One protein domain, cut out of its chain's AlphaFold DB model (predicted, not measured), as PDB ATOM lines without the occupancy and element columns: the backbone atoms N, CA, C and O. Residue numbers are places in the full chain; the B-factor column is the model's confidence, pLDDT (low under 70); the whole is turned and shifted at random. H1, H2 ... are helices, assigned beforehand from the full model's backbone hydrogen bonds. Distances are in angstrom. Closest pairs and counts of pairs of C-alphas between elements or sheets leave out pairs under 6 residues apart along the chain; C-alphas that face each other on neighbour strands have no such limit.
ATOM      1  N   SER A   2      94.644 110.408 180.097       67.81
ATOM      2  CA  SER A   2      95.850 110.306 179.234       67.81
ATOM      3  C   SER A   2      96.644 109.015 179.466       67.81
ATOM      4  O   SER A   2      96.802 108.239 178.535       67.81
ATOM      5  N   GLY A   3      97.012 108.717 180.721       74.06
ATOM      6  CA  GLY A   3      97.865 107.564 181.049       74.06
ATOM      7  C   GLY A   3      97.355 106.218 180.523       74.06
ATOM      8  O   GLY A   3      98.093 105.517 179.855       74.06
ATOM      9  N   ILE A   4      96.070 105.886 180.711       74.94
ATOM     10  CA  ILE A   4      95.501 104.605 180.237       74.94
ATOM     11  C   ILE A   4      95.575 104.481 178.706       74.94
ATOM     12  O   ILE A   4      95.876 103.407 178.180       74.94
ATOM     13  N   VAL A   5      95.299 105.570 177.980       79.56
ATOM     14  CA  VAL A   5      95.386 105.588 176.512       79.56
ATOM     15  C   VAL A   5      96.837 105.415 176.068       79.56
ATOM     16  O   VAL A   5      97.106 104.609 175.176       79.56
ATOM     17  N   ASP A   6      97.763 106.115 176.720       79.06
ATOM     18  CA  ASP A   6      99.196 106.045 176.437       79.06
ATOM     19  C   ASP A   6      99.746 104.634 176.696       79.06
ATOM     20  O   ASP A   6     100.448 104.071 175.848       79.06
ATOM     21  N   THR A   7      99.352 103.998 177.801       76.44
ATOM     22  CA  THR A   7      99.756 102.623 178.113       76.44
ATOM     23  C   THR A   7      99.165 101.624 177.125       76.44
ATOM     24  O   THR A   7      99.874 100.739 176.645       76.44
ATOM     25  N   TYR A   8      97.901 101.789 176.728       80.31
ATOM     26  CA  TYR A   8      97.280 100.929 175.721       80.31
ATOM     27  C   TYR A   8      97.972 101.032 174.352       80.31
ATOM     28  O   TYR A   8      98.219 100.020 173.688       80.31
ATOM     29  N   ILE A   9      98.317 102.249 173.924       85.38
ATOM     30  CA  ILE A   9      99.071 102.475 172.685       85.38
ATOM     31  C   ILE A   9     100.461 101.838 172.790       85.38
ATOM     32  O   ILE A   9     100.888 101.168 171.849       85.38
ATOM     33  N   THR A  10     101.130 101.993 173.932       82.44
ATOM     34  CA  THR A  10     102.458 101.423 174.200       82.44
ATOM     35  C   THR A  10     102.430  99.900 174.121       82.44
ATOM     36  O   THR A  10     103.189  99.304 173.352       82.44
ATOM     37  N   TYR A  11     101.483  99.270 174.817       79.81
ATOM     38  CA  TYR A  11     101.242  97.832 174.752       79.81
ATOM     39  C   TYR A  11     100.993  97.357 173.315       79.81
ATOM     40  O   TYR A  11     101.614  96.394 172.858       79.81
ATOM     41  N   ARG A  12     100.145  98.066 172.555       85.00
ATOM     42  CA  ARG A  12      99.873  97.736 171.151       85.00
ATOM     43  C   ARG A  12     101.133  97.834 170.286       85.00
ATOM     44  O   ARG A  12     101.332  96.962 169.442       85.00
ATOM     45  N   ILE A  13     101.973  98.857 170.472       87.94
ATOM     46  CA  ILE A  13     103.233  99.024 169.725       87.94
ATOM     47  C   ILE A  13     104.162  97.838 169.976       87.94
ATOM     48  O   ILE A  13     104.596  97.198 169.017       87.94
ATOM     49  N   ILE A  14     104.426  97.528 171.246       83.38
ATOM     50  CA  ILE A  14     105.343  96.454 171.645       83.38
ATOM     51  C   ILE A  14     104.838  95.113 171.118       83.38
ATOM     52  O   ILE A  14     105.568  94.417 170.416       83.38
ATOM     53  N   THR A  15     103.566  94.797 171.366       82.62
ATOM     54  CA  THR A  15     102.944  93.538 170.935       82.62
ATOM     55  C   THR A  15     102.993  93.376 169.415       82.62
ATOM     56  O   THR A  15     103.367  92.323 168.907       82.62
ATOM     57  N   THR A  16     102.685  94.437 168.663       89.25
ATOM     58  CA  THR A  16     102.710  94.403 167.190       89.25
ATOM     59  C   THR A  16     104.132  94.219 166.646       89.25
ATOM     60  O   THR A  16     104.306  93.560 165.624       89.25
ATOM     61  N   LEU A  17     105.154  94.785 167.303       87.31
ATOM     62  CA  LEU A  17     106.554  94.624 166.889       87.31
ATOM     63  C   LEU A  17     107.035  93.173 167.011       87.31
ATOM     64  O   LEU A  17     107.854  92.740 166.192       87.31
ATOM     65  N   VAL A  18     106.546  92.435 168.009       82.12
ATOM     66  CA  VAL A  18     107.144  91.144 168.391       82.12
ATOM     67  C   VAL A  18     106.373  89.930 167.978       82.12
ATOM     68  O   VAL A  18     107.014  88.920 167.720       82.12
ATOM     69  N   LYS A  19     105.054  90.056 167.828       86.50
ATOM     70  CA  LYS A  19     104.263  89.030 167.162       86.50
ATOM     71  C   LYS A  19     104.866  88.703 165.807       86.50
ATOM     72  O   LYS A  19     105.311  89.605 165.069       86.50
ATOM     73  N   ASP A  20     104.880  87.421 165.491       89.88
ATOM     74  CA  ASP A  20     105.291  86.970 164.177       89.88
ATOM     75  C   ASP A  20     104.306  87.486 163.122       89.88
ATOM     76  O   ASP A  20     103.207  87.968 163.421       89.88
ATOM     77  N   TRP A  21     104.749  87.535 161.864       94.44
ATOM     78  CA  TRP A  21     103.960  88.153 160.797       94.44
ATOM     79  C   TRP A  21     102.635  87.426 160.563       94.44
ATOM     80  O   TRP A  21     101.639  88.084 160.270       94.44
ATOM     81  N   ASP A  22     102.619  86.106 160.730       94.81
ATOM     82  CA  ASP A  22     101.459  85.228 160.584       94.81
ATOM     83  C   ASP A  22     100.446  85.328 161.739       94.81
ATOM     84  O   ASP A  22      99.257  85.053 161.560       94.81
ATOM     85  N   GLU A  23     100.870  85.827 162.897       93.00
ATOM     86  CA  GLU A  23      99.988  86.096 164.038       93.00
ATOM     87  C   GLU A  23      99.232  87.430 163.916       93.00
ATOM     88  O   GLU A  23      98.261  87.685 164.639       93.00
ATOM     89  N   GLN A  24      99.652  88.305 162.999       94.44
ATOM     90  CA  GLN A  24      99.026  89.608 162.794       94.44
ATOM     91  C   GLN A  24      97.628  89.454 162.179       94.44
ATOM     92  O   GLN A  24      97.424  88.735 161.203       94.44
ATOM     93  N   GLU A  25      96.658  90.246 162.640       96.00
ATOM     94  CA  GLU A  25      95.326  90.295 162.011       96.00
ATOM     95  C   GLU A  25      95.403  90.656 160.515       96.00
ATOM     96  O   GLU A  25      94.663  90.121 159.694       96.00
ATOM     97  N   ALA A  26      96.354  91.512 160.131       97.56
ATOM     98  CA  ALA A  26      96.590  91.861 158.734       97.56
ATOM     99  C   ALA A  26      96.996  90.650 157.868       97.56
ATOM    100  O   ALA A  26      96.673  90.631 156.679       97.56
ATOM    101  N   TYR A  27      97.670  89.645 158.437       98.00
ATOM    102  CA  TYR A  27      97.980  88.395 157.741       98.00
ATOM    103  C   TYR A  27      96.723  87.549 157.542       98.00
ATOM    104  O   TYR A  27      96.446  87.117 156.425       98.00
ATOM    105  N   LYS A  28      95.878  87.430 158.577       96.88
ATOM    106  CA  LYS A  28      94.585  86.720 158.497       96.88
ATOM    107  C   LYS A  28      93.671  87.280 157.402       96.88
ATOM    108  O   LYS A  28      92.954  86.527 156.748       96.88
ATOM    109  N   TYR A  29      93.711  88.593 157.168       97.56
ATOM    110  CA  TYR A  29      92.963  89.257 156.090       97.56
ATOM    111  C   TYR A  29      93.696  89.293 154.730       97.56
ATOM    112  O   TYR A  29      93.233  89.954 153.792       97.56
ATOM    113  N   GLY A  30      94.849  88.629 154.599       97.44
ATOM    114  CA  GLY A  30      95.639  88.582 153.364       97.44
ATOM    115  C   GLY A  30      96.181  89.946 152.921       97.44
ATOM    116  O   GLY A  30      96.349  90.200 151.729       97.44
ATOM    117  N   ILE A  31      96.389  90.873 153.860       98.44
ATOM    118  CA  ILE A  31      96.924  92.217 153.591       98.44
ATOM    119  C   ILE A  31      98.451  92.172 153.507       98.44
ATOM    120  O   ILE A  31      99.050  92.907 152.714       98.44
ATOM    121  N   ILE A  32      99.066  91.299 154.305       98.38
ATOM    122  CA  ILE A  32     100.502  91.017 154.314       98.38
ATOM    123  C   ILE A  32     100.771  89.515 154.147       98.38
ATOM    124  O   ILE A  32      99.887  88.711 154.430       98.38
ATOM    125  N   ASP A  33     101.970  89.155 153.691       97.88
ATOM    126  CA  ASP A  33     102.456  87.766 153.660       97.88
ATOM    127  C   ASP A  33     103.195  87.369 154.956       97.88
ATOM    128  O   ASP A  33     103.333  88.174 155.881       97.88
ATOM    129  N   GLU A  34     103.702  86.135 155.014       96.38
ATOM    130  CA  GLU A  34     104.421  85.561 156.164       96.38
ATOM    131  C   GLU A  34     105.770  86.241 156.460       96.38
ATOM    132  O   GLU A  34     106.430  85.962 157.460       96.38
ATOM    133  N   LYS A  35     106.200  87.158 155.590       93.38
ATOM    134  CA  LYS A  35     107.414  87.972 155.732       93.38
ATOM    135  C   LYS A  35     107.077  89.452 155.903       93.38
ATOM    136  O   LYS A  35     107.958  90.310 155.804       93.38
ATOM    137  N   GLY A  36     105.801  89.777 156.102       95.12
ATOM    138  CA  GLY A  36     105.320  91.142 156.239       95.12
ATOM    139  C   GLY A  36     105.349  91.948 154.945       95.12
ATOM    140  O   GLY A  36     105.266  93.176 155.003       95.12
ATOM    141  N   LYS A  37     105.487  91.341 153.762       97.12
ATOM    142  CA  LYS A  37     105.348  92.051 152.481       97.12
ATOM    143  C   LYS A  37     103.894  92.459 152.295       97.12
ATOM    144  O   LYS A  37     102.985  91.671 152.506       97.12
ATOM    145  N   VAL A  38     103.667  93.691 151.848       97.81
ATOM    146  CA  VAL A  38     102.313  94.201 151.599       97.81
ATOM    147  C   VAL A  38     101.765  93.612 150.299       97.81
ATOM    148  O   VAL A  38     102.310  93.881 149.229       97.81
ATOM    149  N   LEU A  39     100.676  92.848 150.399       98.06
ATOM    150  CA  LEU A  39      99.959  92.253 149.267       98.06
ATOM    151  C   LEU A  39      98.807  93.145 148.789       98.06
ATOM    152  O   LEU A  39      98.533  93.216 147.594       98.06
ATOM    153  N   ARG A  40      98.158  93.860 149.719       97.69
ATOM    154  CA  ARG A  40      97.021  94.754 149.447       97.69
ATOM    155  C   ARG A  40      97.255  96.119 150.079       97.69
ATOM    156  O   ARG A  40      97.649  96.230 151.240       97.69
ATOM    157  N   LYS A  41      97.021  97.197 149.333       96.62
ATOM    158  CA  LYS A  41      97.217  98.564 149.844       96.62
ATOM    159  C   LYS A  41      96.015  98.984 150.687       96.62
ATOM    160  O   LYS A  41      94.885  98.627 150.391       96.62
ATOM    161  N   TYR A  42      96.232  99.851 151.682       96.38
ATOM    162  CA  TYR A  42      95.160 100.344 152.568       96.38
ATOM    163  C   TYR A  42      93.939 100.901 151.810       96.38
ATOM    164  O   TYR A  42      92.800 100.697 152.216       96.38
ATOM    165  N   LYS A  43      94.175 101.577 150.678       96.19
ATOM    166  CA  LYS A  43      93.123 102.144 149.819       96.19
ATOM    167  C   LYS A  43      92.223 101.093 149.147       96.19
ATOM    168  O   LYS A  43      91.133 101.434 148.712       96.19
ATOM    169  N   GLU A  44      92.685  99.849 149.045       96.25
ATOM    170  CA  GLU A  44      91.953  98.719 148.454       96.25
ATOM    171  C   GLU A  44      91.115  97.969 149.500       96.25
ATOM    172  O   GLU A  44      90.275  97.144 149.140       96.25
ATOM    173  N   LEU A  45      91.326  98.245 150.792       97.25
ATOM    174  CA  LEU A  45      90.583  97.623 151.884       97.25
ATOM    175  C   LEU A  45      89.184  98.229 151.961       97.25
ATOM    176  O   LEU A  45      89.021  99.452 152.040       97.25
ATOM    177  N   LYS A  46      88.166  97.369 151.955       94.31
ATOM    178  CA  LYS A  46      86.757  97.788 151.950       94.31
ATOM    179  C   LYS A  46      86.088  97.505 153.285       94.31
ATOM    180  O   LYS A  46      85.235  98.279 153.714       94.31
ATOM    181  N   VAL A  47      86.493  96.430 153.954       96.44
ATOM    182  CA  VAL A  47      85.861  95.975 155.191       96.44
ATOM    183  C   VAL A  47      86.451  96.723 156.385       96.44
ATOM    184  O   VAL A  47      87.658  96.953 156.461       96.44
ATOM    185  N   ARG A  48      85.602  97.099 157.353       96.00
ATOM    186  CA  ARG A  48      86.036  97.840 158.551       96.00
ATOM    187  C   ARG A  48      87.134  97.098 159.321       96.00
ATOM    188  O   ARG A  48      88.158  97.698 159.622       96.00
ATOM    189  N   LYS A  49      86.960  95.790 159.532       94.94
ATOM    190  CA  LYS A  49      87.938  94.926 160.213       94.94
ATOM    191  C   LYS A  49      89.303  94.894 159.513       94.94
ATOM    192  O   LYS A  49      90.330  94.986 160.175       94.94
ATOM    193  N   GLU A  50      89.330  94.863 158.177       96.31
ATOM    194  CA  GLU A  50      90.585  94.958 157.414       96.31
ATOM    195  C   GLU A  50      91.289  96.294 157.688       96.31
ATOM    196  O   GLU A  50      92.491  96.332 157.948       96.31
ATOM    197  N   LYS A  51      90.542  97.407 157.675       97.25
ATOM    198  CA  LYS A  51      91.098  98.741 157.948       97.25
ATOM    199  C   LYS A  51      91.594  98.881 159.387       97.25
ATOM    200  O   LYS A  51      92.653  99.469 159.597       97.25
ATOM    201  N   GLU A  52      90.865  98.326 160.351       96.19
ATOM    202  CA  GLU A  52      91.252  98.269 161.769       96.19
ATOM    203  C   GLU A  52      92.529  97.437 161.974       96.19
ATOM    204  O   GLU A  52      93.388  97.822 162.764       96.19
ATOM    205  N   SER A  53      92.715  96.364 161.199       96.12
ATOM    206  CA  SER A  53      93.943  95.555 161.212       96.12
ATOM    207  C   SER A  53      95.146  96.224 160.533       96.12
ATOM    208  O   SER A  53      96.274  95.763 160.675       96.12
ATOM    209  N   TYR A  54      94.929  97.315 159.787       97.19
ATOM    210  CA  TYR A  54      95.956  97.946 158.952       97.19
ATOM    211  C   TYR A  54      95.926  99.481 159.022       97.19
ATOM    212  O   TYR A  54      96.090 100.195 158.026       97.19
ATOM    213  N   THR A  55      95.717 100.009 160.230       97.06
ATOM    214  CA  THR A  55      95.670 101.455 160.510       97.06
ATOM    215  C   THR A  55      96.998 102.162 160.209       97.06
ATOM    216  O   THR A  55      98.010 101.543 159.881       97.06
ATOM    217  N   ILE A  56      97.022 103.498 160.285       96.56
ATOM    218  CA  ILE A  56      98.267 104.270 160.122       96.56
ATOM    219  C   ILE A  56      99.337 103.877 161.153       96.56
ATOM    220  O   ILE A  56     100.487 103.675 160.771       96.56
ATOM    221  N   LEU A  57      98.942 103.682 162.415       94.75
ATOM    222  CA  LEU A  57      99.841 103.264 163.490       94.75
ATOM    223  C   LEU A  57     100.426 101.873 163.213       94.75
ATOM    224  O   LEU A  57     101.639 101.702 163.252       94.75
ATOM    225  N   ILE A  58      99.586 100.899 162.850       95.88
ATOM    226  CA  ILE A  58     100.040  99.530 162.548       95.88
ATOM    227  C   ILE A  58     101.000  99.525 161.354       95.88
ATOM    228  O   ILE A  58     102.062  98.913 161.408       95.88
ATOM    229  N   ARG A  59     100.685 100.271 160.287       96.56
ATOM    230  CA  ARG A  59     101.565 100.398 159.113       96.56
ATOM    231  C   ARG A  59     102.923 101.004 159.456       96.56
ATOM    232  O   ARG A  59     103.935 100.566 158.908       96.56
ATOM    233  N   PHE A  60     102.943 101.997 160.341       96.31
ATOM    234  CA  PHE A  60     104.178 102.576 160.857       96.31
ATOM    235  C   PHE A  60     104.998 101.530 161.625       96.31
ATOM    236  O   PHE A  60     106.166 101.322 161.303       96.31
ATOM    237  N   ILE A  61     104.370 100.795 162.546       94.81
ATOM    238  CA  ILE A  61     105.033  99.737 163.319       94.81
ATOM    239  C   ILE A  61     105.575  98.628 162.402       94.81
ATOM    240  O   ILE A  61     106.714  98.200 162.559       94.81
ATOM    241  N   PHE A  62     104.822  98.210 161.383       96.12
ATOM    242  CA  PHE A  62     105.284  97.219 160.403       96.12
ATOM    243  C   PHE A  62     106.497  97.696 159.602       96.12
ATOM    244  O   PHE A  62     107.375  96.899 159.276       96.12
ATOM    245  N   ASN A  63     106.579  98.992 159.278       95.25
ATOM    246  CA  ASN A  63     107.784  99.551 158.668       95.25
ATOM    247  C   ASN A  63     108.986  99.439 159.610       95.25
ATOM    248  O   ASN A  63     110.048  99.014 159.159       95.25
ATOM    249  N   LEU A  64     108.814  99.754 160.899       92.06
ATOM    250  CA  LEU A  64     109.869  99.588 161.900       92.06
ATOM    251  C   LEU A  64     110.294  98.123 162.032       92.06
ATOM    252  O   LEU A  64     111.479  97.833 161.892       92.06
ATOM    253  N   LYS A  65     109.343  97.193 162.188       91.00
ATOM    254  CA  LYS A  65     109.613  95.746 162.254       91.00
ATOM    255  C   LYS A  65     110.439  95.280 161.051       91.00
ATOM    256  O   LYS A  65     111.501  94.693 161.232       91.00
ATOM    257  N   ARG A  66     110.041  95.647 159.825       92.31
ATOM    258  CA  ARG A  66     110.800  95.332 158.597       92.31
ATOM    259  C   ARG A  66     112.219  95.906 158.594       92.31
ATOM    260  O   ARG A  66     113.119  95.273 158.049       92.31
ATOM    261  N   LEU A  67     112.431  97.109 159.131       90.06
ATOM    262  CA  LEU A  67     113.771  97.699 159.235       90.06
ATOM    263  C   LEU A  67     114.632  96.939 160.243       90.06
ATOM    264  O   LEU A  67     115.778  96.617 159.944       90.06
ATOM    265  N   MET A  68     114.069  96.611 161.404       84.94
ATOM    266  CA  MET A  68     114.777  95.889 162.458       84.94
ATOM    267  C   MET A  68     115.137  94.462 162.025       84.94
ATOM    268  O   MET A  68     116.241  94.005 162.298       84.94
ATOM    269  N   GLU A  69     114.262  93.775 161.287       86.81
ATOM    270  CA  GLU A  69     114.518  92.422 160.772       86.81
ATOM    271  C   GLU A  69     115.634  92.358 159.720       86.81
ATOM    272  O   GLU A  69     116.239  91.303 159.537       86.81
ATOM    273  N   LYS A  70     115.940  93.475 159.048       86.94
ATOM    274  CA  LYS A  70     117.074  93.565 158.113       86.94
ATOM    275  C   LYS A  70     118.425  93.669 158.819       86.94
ATOM    276  O   LYS A  70     119.454  93.464 158.181       86.94
ATOM    277  N   ILE A  71     118.440  94.008 160.107       86.69
ATOM    278  CA  ILE A  71     119.672  94.085 160.891       86.69
ATOM    279  C   ILE A  71     120.100  92.649 161.247       86.69
ATOM    280  O   ILE A  71     119.277  91.895 161.770       86.69
ATOM    281  N   PRO A  72     121.367  92.244 161.022       81.00
ATOM    282  CA  PRO A  72     121.863  90.944 161.473       81.00
ATOM    283  C   PRO A  72     121.633  90.748 162.980       81.00
ATOM    284  O   PRO A  72     122.020  91.585 163.797       81.00
ATOM    285  N   GLY A  73     120.952  89.661 163.359       77.19
ATOM    286  CA  GLY A  73     120.539  89.409 164.748       77.19
ATOM    287  C   GLY A  73     119.386  90.293 165.255       77.19
ATOM    288  O   GLY A  73     119.068  90.261 166.442       77.19
ATOM    289  N   GLY A  74     118.746  91.074 164.381       70.81
ATOM    290  CA  GLY A  74     117.665  91.999 164.718       70.81
ATOM    291  C   GLY A  74     116.429  91.312 165.293       70.81
ATOM    292  O   GLY A  74     115.901  91.783 166.293       70.81
ATOM    293  N   LYS A  75     116.029  90.149 164.757       67.81
ATOM    294  CA  LYS A  75     114.916  89.344 165.301       67.81
ATOM    295  C   LYS A  75     115.121  88.970 166.775       67.81
ATOM    296  O   LYS A  75     114.238  89.196 167.593       67.81
ATOM    297  N   ASN A  76     116.319  88.499 167.125       68.44
ATOM    298  CA  ASN A  76     116.653  88.104 168.497       68.44
ATOM    299  C   ASN A  76     116.653  89.310 169.452       68.44
ATOM    300  O   ASN A  76     116.184  89.210 170.580       68.44
ATOM    301  N   LYS A  77     117.128  90.474 168.983       63.38
ATOM    302  CA  LYS A  77     117.124  91.722 169.761       63.38
ATOM    303  C   LYS A  77     115.709  92.273 169.972       63.38
ATOM    304  O   LYS A  77     115.401  92.693 171.082       63.38
ATOM    305  N   ILE A  78     114.847  92.240 168.949       65.56
ATOM    306  CA  ILE A  78     113.427  92.632 169.049       65.56
ATOM    307  C   ILE A  78     112.732  91.830 170.157       65.56
ATOM    308  O   ILE A  78     112.068  92.424 171.005       65.56
ATOM    309  N   GLY A  79     112.942  90.509 170.182       65.94
ATOM    310  CA  GLY A  79     112.403  89.636 171.226       65.94
ATOM    311  C   GLY A  79     112.848  90.059 172.629       65.94
ATOM    312  O   GLY A  79     112.006  90.266 173.499       65.94
ATOM    313  N   SER A  80     114.149  90.280 172.846       61.22
ATOM    314  CA  SER A  80     114.672  90.721 174.150       61.22
ATOM    315  C   SER A  80     114.095  92.060 174.623       61.22
ATOM    316  O   SER A  80     113.708  92.178 175.784       61.22
ATOM    317  N   TYR A  81     114.007  93.066 173.744       65.12
ATOM    318  CA  TYR A  81     113.496  94.389 174.126       65.12
ATOM    319  C   TYR A  81     112.005  94.379 174.445       65.12
ATOM    320  O   TYR A  81     111.558  95.114 175.320       65.12
ATOM    321  N   ALA A  82     111.230  93.538 173.773       64.44
ATOM    322  CA  ALA A  82     109.811  93.447 174.055       64.44
ATOM    323  C   ALA A  82     109.480  92.603 175.267       64.44
ATOM    324  O   ALA A  82     108.542  92.947 175.969       64.44
ATOM    325  N   ILE A  83     110.255  91.556 175.555       66.25
ATOM    326  CA  ILE A  83     110.141  90.852 176.834       66.25
ATOM    327  C   ILE A  83     110.373  91.848 177.975       66.25
ATOM    328  O   ILE A  83     109.555  91.922 178.884       66.25
ATOM    329  N   ALA A  84     111.414  92.684 177.887       64.69
ATOM    330  CA  ALA A  84     111.674  93.725 178.880       64.69
ATOM    331  C   ALA A  84     110.538  94.760 178.962       64.69
ATOM    332  O   ALA A  84     110.103  95.111 180.054       64.69
ATOM    333  N   ALA A  85     110.013  95.216 177.823       68.88
ATOM    334  CA  ALA A  85     108.927  96.189 177.803       68.88
ATOM    335  C   ALA A  85     107.590  95.602 178.300       68.88
ATOM    336  O   ALA A  85     106.817  96.303 178.941       68.88
ATOM    337  N   LEU A  86     107.327  94.315 178.058       67.12
ATOM    338  CA  LEU A  86     106.170  93.600 178.600       67.12
ATOM    339  C   LEU A  86     106.308  93.352 180.104       67.12
ATOM    340  O   LEU A  86     105.310  93.444 180.808       67.12
ATOM    341  N   ILE A  87     107.514  93.056 180.600       69.25
ATOM    342  CA  ILE A  87     107.790  92.964 182.042       69.25
ATOM    343  C   ILE A  87     107.558  94.325 182.702       69.25
ATOM    344  O   ILE A  87     106.778  94.401 183.638       69.25
ATOM    345  N   PHE A  88     108.114  95.402 182.146       71.69
ATOM    346  CA  PHE A  88     107.883  96.763 182.637       71.69
ATOM    347  C   PHE A  88     106.392  97.143 182.647       71.69
ATOM    348  O   PHE A  88     105.878  97.642 183.642       71.69
ATOM    349  N   LEU A  89     105.658  96.853 181.566       69.81
ATOM    350  CA  LEU A  89     104.211  97.098 181.514       69.81
ATOM    351  C   LEU A  89     103.426  96.255 182.525       69.81
ATOM    352  O   LEU A  89     102.365  96.684 182.964       69.81
ATOM    353  N   ARG A  90     103.907  95.054 182.863       66.75
ATOM    354  CA  ARG A  90     103.307  94.210 183.904       66.75
ATOM    355  C   ARG A  90     103.569  94.757 185.296       66.75
ATOM    356  O   ARG A  90     102.634  94.774 186.080       66.75
ATOM    357  N   GLU A  91     104.793  95.195 185.570       67.38
ATOM    358  CA  GLU A  91     105.160  95.833 186.838       67.38
ATOM    359  C   GLU A  91     104.294  97.078 187.071       67.38
ATOM    360  O   GLU A  91     103.643  97.180 188.102       67.38
ATOM    361  N   GLU A  92     104.149  97.946 186.065       66.06
ATOM    362  CA  GLU A  92     103.264  99.118 186.151       66.06
ATOM    363  C   GLU A  92     101.776  98.728 186.283       66.06
ATOM    364  O   GLU A  92     100.978  99.427 186.904       66.06
ATOM    365  N   ALA A  93     101.377  97.591 185.701       63.53
ATOM    366  CA  ALA A  93     100.016  97.075 185.797       63.53
ATOM    367  C   ALA A  93      99.698  96.427 187.149       63.53
ATOM    368  O   ALA A  93      98.521  96.306 187.482       63.53
ATOM    369  N   GLU A  94     100.683  95.981 187.935       60.06
ATOM    370  CA  GLU A  94     100.420  95.401 189.259       60.06
ATOM    371  C   GLU A  94      99.759  96.407 190.211       60.06
ATOM    372  O   GLU A  94      98.929  96.000 191.034       60.06
ATOM    373  N   ASP A  95      99.991  97.699 189.987       61.16
ATOM    374  CA  ASP A  95      99.433  98.806 190.764       61.16
ATOM    375  C   ASP A  95      98.188  99.462 190.123       61.16
ATOM    376  O   ASP A  95      97.565 100.332 190.737       61.16
ATOM    377  N   ASP A  96      97.755  99.022 188.929       64.38
ATOM    378  CA  ASP A  96      96.612  99.597 188.196       64.38
ATOM    379  C   ASP A  96      95.618  98.520 187.693       64.38
ATOM    380  O   ASP A  96      95.872  97.724 186.783       64.38
ATOM    381  N   GLU A  97      94.416  98.511 188.279       66.44
ATOM    382  CA  GLU A  97      93.347  97.542 187.991       66.44
ATOM    383  C   GLU A  97      92.801  97.632 186.549       66.44
ATOM    384  O   GLU A  97      92.412  96.615 185.959       66.44
ATOM    385  N   HIS A  98      92.822  98.818 185.929       62.56
ATOM    386  CA  HIS A  98      92.424  98.986 184.528       62.56
ATOM    387  C   HIS A  98      93.429  98.328 183.581       62.56
ATOM    388  O   HIS A  98      93.038  97.719 182.579       62.56
ATOM    389  N   LEU A  99      94.713  98.413 183.917       62.28
ATOM    390  CA  LEU A  99      95.798  97.774 183.184       62.28
ATOM    391  C   LEU A  99      95.761  96.250 183.300       62.28
ATOM    392  O   LEU A  99      95.879  95.564 182.282       62.28
ATOM    393  N   LYS A 100      95.486  95.706 184.492       65.94
ATOM    394  CA  LYS A 100      95.282  94.254 184.680       65.94
ATOM    395  C   LYS A 100      94.179  93.708 183.784       65.94
ATOM    396  O   LYS A 100      94.349  92.657 183.168       65.94
ATOM    397  N   LYS A 101      93.059  94.427 183.678       67.94
ATOM    398  CA  LYS A 101      91.935  94.022 182.828       67.94
ATOM    399  C   LYS A 101      92.303  94.036 181.342       67.94
ATOM    400  O   LYS A 101      91.980  93.088 180.632       67.94
ATOM    401  N   LEU A 102      93.014  95.071 180.889       64.44
ATOM    402  CA  LEU A 102      93.486  95.180 179.504       64.44
ATOM    403  C   LEU A 102      94.489  94.076 179.135       64.44
ATOM    404  O   LEU A 102      94.408  93.524 178.043       64.44
ATOM    405  N   LEU A 103      95.414  93.737 180.038       65.88
ATOM    406  CA  LEU A 103      96.422  92.697 179.807       65.88
ATOM    407  C   LEU A 103      95.853  91.274 179.956       65.88
ATOM    408  O   LEU A 103      96.279  90.362 179.245       65.88
ATOM    409  N   GLY A 104      94.882  91.066 180.850       62.00
ATOM    410  CA  GLY A 104      94.287  89.755 181.134       62.00
ATOM    411  C   GLY A 104      93.490  89.147 179.972       62.00
ATOM    412  O   GLY A 104      93.511  87.929 179.796       62.00
ATOM    413  N   GLU A 105      92.837  89.969 179.141       58.56
ATOM    414  CA  GLU A 105      92.063  89.510 177.969       58.56
ATOM    415  C   GLU A 105      92.947  88.970 176.827       58.56
ATOM    416  O   GLU A 105      92.523  88.113 176.042       58.56
ATOM    417  N   ASP A 106      94.190  89.442 176.741       53.78
ATOM    418  CA  ASP A 106      95.154  88.987 175.740       53.78
ATOM    419  C   ASP A 106      96.016  87.826 176.258       53.78
ATOM    420  O   ASP A 106      96.259  86.876 175.514       53.78
ATOM    421  N   TYR A 107      96.389  87.817 177.544       50.41
ATOM    422  CA  TYR A 107      97.203  86.736 178.121       50.41
ATOM    423  C   TYR A 107      96.445  85.414 178.319       50.41
ATOM    424  O   TYR A 107      97.056  84.346 178.330       50.41
ATOM    425  N   GLY A 108      95.112  85.456 178.425       44.25
ATOM    426  CA  GLY A 108      94.268  84.257 178.405       44.25
ATOM    427  C   GLY A 108      94.221  83.547 177.044       44.25
ATOM    428  O   GLY A 108      93.746  82.416 176.974       44.25
ATOM    429  N   ARG A 109      94.713  84.184 175.967       47.31
ATOM    430  CA  ARG A 109      94.722  83.630 174.602       47.31
ATOM    431  C   ARG A 109      96.059  83.026 174.164       47.31
ATOM    432  O   ARG A 109      96.063  82.289 173.190       47.31
TER     433      ARG A 109
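Overview. This is residues 2 to 109 of the 112 residues of an uncharacterized protein of Flavobacteriales bacterium (UniProt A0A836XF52). Two long helices, H4 and H5, meet near their ends as a V, with H1 running into the opening beside H5. Short H6 folds back at the far end of H5, and beyond H4 lie the short H2 and H3 with a long loop, residues 29 to 47. Residues 104 to 109 stick out. The printed part has 108 residues, with six named helices, H1 to H6 in chain order, and no named strand; the class is all helix. It is compact, with a radius of gyration of the C-alphas of 14.8 A and spans of 42 by 36 by 26 A.

Arrangement. H5, residues 74 to 94, touches H1, residues 2 to 18, at a shallow tilt of 29 degrees, opposite ways; their closest C-alphas, Ile 14 and Ala 82, are 5.9 A apart. H6, residues 97 to 107, only just touches H1, with 3 pairs of C-alphas within 8 A, the closest Ile 4 and Leu 99 at 7.4 A. H1, H5 and H6 form an up and down bundle, each helix running against the one before. H4, residues 56 to 69, touches H5 only at the corner, the closest C-alphas being Met 68 and Gly 74, 5.3 A. With residues 13 to 17 alone, H1 touches H4 at a steep tilt of 41 degrees; the C-alphas of Leu 17 and Lys 65 come closest, 5.7 A. H2, residues 25 to 28, only just touches H3, residues 48 to 53, with 3 pairs within 8 A; the C-alphas of Ala 26 and Ser 53 are closest, 5.2 A. Every O i to N i+4 pair is within hydrogen-bond range in H1, H3, H4 and H5, and 5 of 7 in H6; H2 is too short for such a pair.

Along the chain. H5 is 30.2 A long, H1 24.7 A, H4 20.1 A and H6 15.1 A. H1 begins at C-alpha 2 (95.850, 110.306, 179.234), and H6 ends at C-alpha 107 (97.203, 86.736, 178.121).

Size, cuts and confidence. The C-alphas of Glu 44 and Asp 95 are farthest apart, 43.0 A. The printed part has no cut, and the link from H2 to H3 is long. The pLDDT is under 70 at residue 2, residues 75 to 87 and residues 89 to 109.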